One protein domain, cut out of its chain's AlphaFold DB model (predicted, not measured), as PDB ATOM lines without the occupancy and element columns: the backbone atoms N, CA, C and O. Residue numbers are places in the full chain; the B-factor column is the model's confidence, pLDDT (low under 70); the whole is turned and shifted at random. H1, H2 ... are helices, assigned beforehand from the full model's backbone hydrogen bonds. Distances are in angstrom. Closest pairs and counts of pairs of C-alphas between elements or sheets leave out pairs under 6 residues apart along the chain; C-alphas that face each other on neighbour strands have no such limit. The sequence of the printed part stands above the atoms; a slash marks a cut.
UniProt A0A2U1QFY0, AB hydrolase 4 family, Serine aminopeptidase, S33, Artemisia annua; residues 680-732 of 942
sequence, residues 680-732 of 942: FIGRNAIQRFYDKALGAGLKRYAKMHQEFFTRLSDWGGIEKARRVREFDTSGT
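What this domain is: This is residues 680 to 732 of the 942 residues of the protein "AB hydrolase 4 family, Serine aminopeptidase, S33" of Artemisia annua (UniProt A0A2U1QFY0). One long helix, H1, makes the length of the domain, and the chain folds back at its far end through the short helix H2, which stands crosswise there. The short helices H3 and H4 then form a hairpin that packs on one side of H1, leaving H1's first residues, 685 to 690, bare of other helices. The printed part has 53 residues with four named helices, in the order H1, H2, H3, H4, and no named strand; the class is all helix. The whole is compact, with a radius of gyration of the C-alphas of 11.2 A, and spans 35 by 17 by 14 A.

How they stand to each other: Past residues 680 to 684 you reach H1, residues 685 to 704. Next comes H2, residues 706 to 712, close to H1 but not clearly touching it: their closest C-alphas, Ala 702 and Phe 709, are 6.5 A apart, and their lines are about perpendicular at 88 degrees. H3, residues 715 to 720, only just touches H1, with 3 pairs of C-alphas within 8 A and with H1's residues 699 to 702 alone; the closest C-alphas are Lys 699 and Ile 718, 6.6 A. H4, residues 724 to 730, touches H1's residues 691 to 699 alone, closest at the C-alphas of Gly 695 and Val 724, 4.6 A, at a steep tilt of 43 degrees, the same way. H3 and H4 form a helical hairpin, at a shallow tilt of 31 degrees, opposite ways; their closest C-alphas are Gly 717 and Ser 730, 5.2 A. H2 and H4 are apart. In H1, H2, H3 and H4 every O i to N i+4 pair is within hydrogen-bond range.

Where its parts are: Find C-alpha 685 at (-1.080, -25.541, 19.043); from there H1 runs 29.0 A to C-alpha 704 at (11.435, -16.846, 43.660). H2 is 10.1 A long, H3 8.7 A, and H4 10.2 A, ending at C-alpha 730 at (16.809, -13.424, 28.710).

The domain as a whole: The two C-alphas farthest apart, those of Asn 684 and Arg 711, are 35.1 A apart. The printed part has no cut, and the links H1 to H2, H2 to H3 and H3 to H4 are tight. The mean pLDDT of the printed part is 83.5, and no printed residue is under 70.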
ATOM      1  N   PHE A 680      10.597 -28.590  18.079       75.69
ATOM      2  CA  PHE A 680       9.443 -29.485  18.065       75.69
ATOM      3  C   PHE A 680       8.304 -28.964  18.945       75.69
ATOM      4  O   PHE A 680       7.160 -28.953  18.493       75.69
ATOM      5  N   ILE A 681       8.600 -28.466  20.150       76.69
ATOM      6  CA  ILE A 681       7.581 -27.977  21.088       76.69
ATOM      7  C   ILE A 681       6.867 -26.709  20.569       76.69
ATOM      8  O   ILE A 681       5.725 -26.428  20.932       76.69
ATOM      9  N   GLY A 682       7.484 -25.977  19.635       71.69
ATOM     10  CA  GLY A 682       6.884 -24.813  18.978       71.69
ATOM     11  C   GLY A 682       5.952 -25.104  17.787       71.69
ATOM     12  O   GLY A 682       5.264 -24.180  17.325       71.69
ATOM     13  N   ARG A 683       5.903 -26.344  17.262       75.00
ATOM     14  CA  ARG A 683       5.311 -26.638  15.934       75.00
ATOM     15  C   ARG A 683       3.795 -26.486  15.882       75.00
ATOM     16  O   ARG A 683       3.282 -25.813  14.988       75.00
ATOM     17  N   ASN A 684       3.062 -27.092  16.813       77.12
ATOM     18  CA  ASN A 684       1.596 -27.103  16.780       77.12
ATOM     19  C   ASN A 684       0.955 -26.493  18.038       77.12
ATOM     20  O   ASN A 684       1.621 -26.187  19.025       77.12
ATOM     21  N   ALA A 685      -0.360 -26.254  17.987       75.94
ATOM     22  CA  ALA A 685      -1.080 -25.541  19.043       75.94
ATOM     23  C   ALA A 685      -1.030 -26.252  20.408       75.94
ATOM     24  O   ALA A 685      -0.905 -25.585  21.433       75.94
ATOM     25  N   ILE A 686      -1.081 -27.588  20.412       72.19
ATOM     26  CA  ILE A 686      -1.031 -28.409  21.627       72.19
ATOM     27  C   ILE A 686       0.371 -28.354  22.242       72.19
ATOM     28  O   ILE A 686       0.513 -28.122  23.435       72.19
ATOM     29  N   GLN A 687       1.425 -28.485  21.438       79.12
ATOM     30  CA  GLN A 687       2.808 -28.393  21.912       79.12
ATOM     31  C   GLN A 687       3.148 -26.987  22.427       79.12
ATOM     32  O   GLN A 687       3.726 -26.854  23.502       79.12
ATOM     33  N   ARG A 688       2.660 -25.931  21.759       79.38
ATOM     34  CA  ARG A 688       2.791 -24.547  22.250       79.38
ATOM     35  C   ARG A 688       2.097 -24.319  23.591       79.38
ATOM     36  O   ARG A 688       2.493 -23.424  24.332       79.38
ATOM     37  N   PHE A 689       1.050 -25.080  23.905       78.75
ATOM     38  CA  PHE A 689       0.436 -25.043  25.229       78.75
ATOM     39  C   PHE A 689       1.373 -25.631  26.299       78.75
ATOM     40  O   PHE A 689       1.516 -25.032  27.363       78.75
ATOM     41  N   TYR A 690       2.080 -26.729  26.000       75.88
ATOM     42  CA  TYR A 690       3.106 -27.291  26.892       75.88
ATOM     43  C   TYR A 690       4.296 -26.355  27.092       75.88
ATOM     44  O   TYR A 690       4.688 -26.117  28.232       75.88
ATOM     45  N   ASP A 691       4.824 -25.780  26.012       83.44
ATOM     46  CA  ASP A 691       5.915 -24.799  26.064       83.44
ATOM     47  C   ASP A 691       5.546 -23.602  26.956       83.44
ATOM     48  O   ASP A 691       6.305 -23.200  27.836       83.44
ATOM     49  N   LYS A 692       4.305 -23.113  26.837       84.56
ATOM     50  CA  LYS A 692       3.786 -22.069  27.729       84.56
ATOM     51  C   LYS A 692       3.728 -22.490  29.194       84.56
ATOM     52  O   LYS A 692       4.034 -21.690  30.074       84.56
ATOM     53  N   ALA A 693       3.322 -23.725  29.471       80.69
ATOM     54  CA  ALA A 693       3.254 -24.238  30.836       80.69
ATOM     55  C   ALA A 693       4.649 -24.407  31.469       80.69
ATOM     56  O   ALA A 693       4.801 -24.145  32.665       80.69
ATOM     57  N   LEU A 694       5.651 -24.813  30.680       83.19
ATOM     58  CA  LEU A 694       7.054 -24.902  31.099       83.19
ATOM     59  C   LEU A 694       7.668 -23.512  31.298       83.19
ATOM     60  O   LEU A 694       8.210 -23.241  32.367       83.19
ATOM     61  N   GLY A 695       7.478 -22.596  30.344       85.94
ATOM     62  CA  GLY A 695       7.907 -21.200  30.462       85.94
ATOM     63  C   GLY A 695       7.298 -20.498  31.680       85.94
ATOM     64  O   GLY A 695       7.987 -19.785  32.405       85.94
ATOM     65  N   ALA A 696       6.028 -20.766  31.997       85.56
ATOM     66  CA  ALA A 696       5.397 -20.276  33.224       85.56
ATOM     67  C   ALA A 696       5.963 -20.913  34.512       85.56
ATOM     68  O   ALA A 696       5.857 -20.324  35.589       85.56
ATOM     69  N   GLY A 697       6.518 -22.126  34.436       85.31
ATOM     70  CA  GLY A 697       7.273 -22.751  35.526       85.31
ATOM     71  C   GLY A 697       8.600 -22.034  35.765       85.31
ATOM     72  O   GLY A 697       8.839 -21.559  36.871       85.31
ATOM     73  N   LEU A 698       9.395 -21.848  34.710       89.25
ATOM     74  CA  LEU A 698      10.677 -21.136  34.767       89.25
ATOM     75  C   LEU A 698      10.526 -19.685  35.225       89.25
ATOM     76  O   LEU A 698      11.269 -19.213  36.078       89.25
ATOM     77  N   LYS A 699       9.491 -18.987  34.749       89.81
ATOM     78  CA  LYS A 699       9.180 -17.634  35.216       89.81
ATOM     79  C   LYS A 699       8.832 -17.592  36.710       89.81
ATOM     80  O   LYS A 699       9.167 -16.622  37.381       89.81
ATOM     81  N   ARG A 700       8.149 -18.612  37.246       88.62
ATOM     82  CA  ARG A 700       7.889 -18.712  38.695       88.62
ATOM     83  C   ARG A 700       9.177 -18.951  39.472       88.62
ATOM     84  O   ARG A 700       9.391 -18.271  40.466       88.62
ATOM     85  N   TYR A 701      10.028 -19.843  38.977       89.00
ATOM     86  CA  TYR A 701      11.355 -20.076  39.533       89.00
ATOM     87  C   TYR A 701      12.190 -18.784  39.575       89.00
ATOM     88  O   TYR A 701      12.664 -18.400  40.638       89.00
ATOM     89  N   ALA A 702      12.274 -18.033  38.472       89.31
ATOM     90  CA  ALA A 702      13.006 -16.767  38.465       89.31
ATOM     91  C   ALA A 702      12.396 -15.702  39.381       89.31
ATOM     92  O   ALA A 702      13.128 -14.911  39.960       89.31
ATOM     93  N   LYS A 703      11.069 -15.695  39.570       90.31
ATOM     94  CA  LYS A 703      10.418 -14.827  40.565       90.31
ATOM     95  C   LYS A 703      10.776 -15.171  42.004       90.31
ATOM     96  O   LYS A 703      10.877 -14.255  42.809       90.31
ATOM     97  N   MET A 704      10.971 -16.448  42.327       88.06
ATOM     98  CA  MET A 704      11.435 -16.846  43.660       88.06
ATOM     99  C   MET A 704      12.845 -16.325  43.952       88.06
ATOM    100  O   MET A 704      13.140 -16.003  45.096       88.06
ATOM    101  N   HIS A 705      13.674 -16.182  42.914       90.44
ATOM    102  CA  HIS A 705      15.056 -15.699  43.006       90.44
ATOM    103  C   HIS A 705      15.250 -14.388  42.235       90.44
ATOM    104  O   HIS A 705      16.227 -14.214  41.507       90.44
ATOM    105  N   GLN A 706      14.289 -13.467  42.355       90.12
ATOM    106  CA  GLN A 706      14.246 -12.248  41.542       90.12
ATOM    107  C   GLN A 706      15.517 -11.402  41.671       90.12
ATOM    108  O   GLN A 706      15.992 -10.869  40.672       90.12
ATOM    109  N   GLU A 707      16.073 -11.284  42.876       86.62
ATOM    110  CA  GLU A 707      17.292 -10.510  43.125       86.62
ATOM    111  C   GLU A 707      18.477 -11.035  42.301       86.62
ATOM    112  O   GLU A 707      19.147 -10.266  41.612       86.62
ATOM    113  N   PHE A 708      18.659 -12.359  42.267       87.81
ATOM    114  CA  PHE A 708      19.675 -13.024  41.453       87.81
ATOM    115  C   PHE A 708      19.499 -12.718  39.956       87.81
ATOM    116  O   PHE A 708      20.427 -12.237  39.305       87.81
ATOM    117  N   PHE A 709      18.295 -12.927  39.413       84.00
ATOM    118  CA  PHE A 709      18.025 -12.713  37.984       84.00
ATOM    119  C   PHE A 709      17.994 -11.235  37.583       84.00
ATOM    120  O   PHE A 709      18.198 -10.915  36.418       84.00
ATOM    121  N   THR A 710      17.756 -10.323  38.523       86.44
ATOM    122  CA  THR A 710      17.872  -8.880  38.269       86.44
ATOM    123  C   THR A 710      19.333  -8.456  38.180       86.44
ATOM    124  O   THR A 710      19.663  -7.587  37.379       86.44
ATOM    125  N   ARG A 711      20.212  -9.083  38.971       84.44
ATOM    126  CA  ARG A 711      21.649  -8.790  38.978       84.44
ATOM    127  C   ARG A 711      22.385  -9.379  37.775       84.44
ATOM    128  O   ARG A 711      23.258  -8.720  37.229       84.44
ATOM    129  N   LEU A 712      22.057 -10.609  37.380       75.81
ATOM    130  CA  LEU A 712      22.854 -11.393  36.422       75.81
ATOM    131  C   LEU A 712      22.126 -11.693  35.101       75.81
ATOM    132  O   LEU A 712      22.610 -12.480  34.287       75.81
ATOM    133  N   SER A 713      20.936 -11.133  34.871       81.81
ATOM    134  CA  SER A 713      20.130 -11.426  33.678       81.81
ATOM    135  C   SER A 713      19.235 -10.257  33.240       81.81
ATOM    136  O   SER A 713      19.151  -9.225  33.900       81.81
ATOM    137  N   ASP A 714      18.538 -10.414  32.109       83.50
ATOM    138  CA  ASP A 714      17.537  -9.459  31.619       83.50
ATOM    139  C   ASP A 714      16.181  -9.726  32.288       83.50
ATOM    140  O   ASP A 714      15.306 -10.416  31.752       83.50
ATOM    141  N   TRP A 715      15.993  -9.152  33.479       88.25
ATOM    142  CA  TRP A 715      14.747  -9.277  34.241       88.25
ATOM    143  C   TRP A 715      13.504  -8.840  33.449       88.25
ATOM    144  O   TRP A 715      12.461  -9.496  33.507       88.25
ATOM    145  N   GLY A 716      13.609  -7.766  32.660       84.69
ATOM    146  CA  GLY A 716      12.498  -7.267  31.845       84.69
ATOM    147  C   GLY A 716      12.089  -8.243  30.738       84.69
ATOM    148  O   GLY A 716      10.899  -8.375  30.426       84.69
ATOM    149  N   GLY A 717      13.058  -8.950  30.158       85.38
ATOM    150  CA  GLY A 717      12.839 -10.049  29.223       85.38
ATOM    151  C   GLY A 717      12.255 -11.294  29.893       85.38
ATOM    152  O   GLY A 717      11.248 -11.826  29.415       85.38
ATOM    153  N   ILE A 718      12.791 -11.700  31.049       86.69
ATOM    154  CA  ILE A 718      12.277 -12.825  31.856       86.69
ATOM    155  C   ILE A 718      10.814 -12.592  32.256       86.69
ATOM    156  O   ILE A 718       9.982 -13.501  32.186       86.69
ATOM    157  N   GLU A 719      10.451 -11.364  32.632       89.62
ATOM    158  CA  GLU A 719       9.074 -11.042  32.991       89.62
ATOM    159  C   GLU A 719       8.122 -11.152  31.789       89.62
ATOM    160  O   GLU A 719       6.952 -11.519  31.940       89.62
ATOM    161  N   LYS A 720       8.600 -10.898  30.573       89.88
ATOM    162  CA  LYS A 720       7.795 -11.027  29.350       89.88
ATOM    163  C   LYS A 720       7.804 -12.441  28.774       89.88
ATOM    164  O   LYS A 720       6.906 -12.751  27.987       89.88
ATOM    165  N   ALA A 721       8.743 -13.287  29.192       86.62
ATOM    166  CA  ALA A 721       8.883 -14.647  28.703       86.62
ATOM    167  C   ALA A 721       7.617 -15.476  28.960       86.62
ATOM    168  O   ALA A 721       7.083 -15.565  30.072       86.62
ATOM    169  N   ARG A 722       7.119 -16.089  27.888       85.19
ATOM    170  CA  ARG A 722       5.983 -17.014  27.875       85.19
ATOM    171  C   ARG A 722       6.397 -18.423  27.487       85.19
ATOM    172  O   ARG A 722       5.584 -19.318  27.659       85.19
ATOM    173  N   ARG A 723       7.595 -18.615  26.941       87.69
ATOM    174  CA  ARG A 723       8.118 -19.890  26.426       87.69
ATOM    175  C   ARG A 723       9.502 -20.171  26.989       87.69
ATOM    176  O   ARG A 723      10.172 -19.239  27.431       87.69
ATOM    177  N   VAL A 724       9.934 -21.428  26.928       84.38
ATOM    178  CA  VAL A 724      11.252 -21.852  27.433       84.38
ATOM    179  C   VAL A 724      12.377 -21.093  26.724       84.38
ATOM    180  O   VAL A 724      13.160 -20.426  27.386       84.38
ATOM    181  N   ARG A 725      12.364 -21.035  25.384       85.19
ATOM    182  CA  ARG A 725      13.362 -20.282  24.596       85.19
ATOM    183  C   ARG A 725      13.467 -18.802  24.976       85.19
ATOM    184  O   ARG A 725      14.554 -18.230  24.966       85.19
ATOM    185  N   GLU A 726      12.334 -18.161  25.255       86.88
ATOM    186  CA  GLU A 726      12.305 -16.743  25.642       86.88
ATOM    187  C   GLU A 726      12.948 -16.547  27.018       86.88
ATOM    188  O   GLU A 726      13.707 -15.600  27.205       86.88
ATOM    189  N   PHE A 727      12.691 -17.469  27.949       85.75
ATOM    190  CA  PHE A 727      13.353 -17.487  29.246       85.75
ATOM    191  C   PHE A 727      14.857 -17.737  29.107       85.75
ATOM    192  O   PHE A 727      15.636 -16.991  29.684       85.75
ATOM    193  N   ASP A 728      15.278 -18.722  28.311       81.12
ATOM    194  CA  ASP A 728      16.702 -19.039  28.146       81.12
ATOM    195  C   ASP A 728      17.487 -17.879  27.529       81.12
ATOM    196  O   ASP A 728      18.597 -17.584  27.962       81.12
ATOM    197  N   THR A 729      16.881 -17.166  26.576       80.38
ATOM    198  CA  THR A 729      17.504 -16.002  25.931       80.38
ATOM    199  C   THR A 729      17.734 -14.851  26.917       80.38
ATOM    200  O   THR A 729      18.784 -14.215  26.877       80.38
ATOM    201  N   SER A 730      16.756 -14.565  27.782       80.81
ATOM    202  CA  SER A 730      16.809 -13.424  28.710       80.81
ATOM    203  C   SER A 730      17.379 -13.767  30.089       80.81
ATOM    204  O   SER A 730      17.810 -12.870  30.802       80.81
ATOM    205  N   GLY A 731      17.371 -15.040  30.479       78.38
ATOM    206  CA  GLY A 731      17.874 -15.551  31.752       78.38
ATOM    207  C   GLY A 731      19.153 -16.347  31.566       78.38
ATOM    208  O   GLY A 731      20.250 -15.845  31.796       78.38
ATOM    209  N   THR A 732      19.006 -17.590  31.113       74.50
ATOM    210  CA  THR A 732      20.072 -18.601  31.086       74.50
ATOM    211  C   THR A 732      21.337 -18.161  30.347       74.50
ATOM    212  O   THR A 732      22.430 -18.347  30.868       74.50
TER     213      THR A 732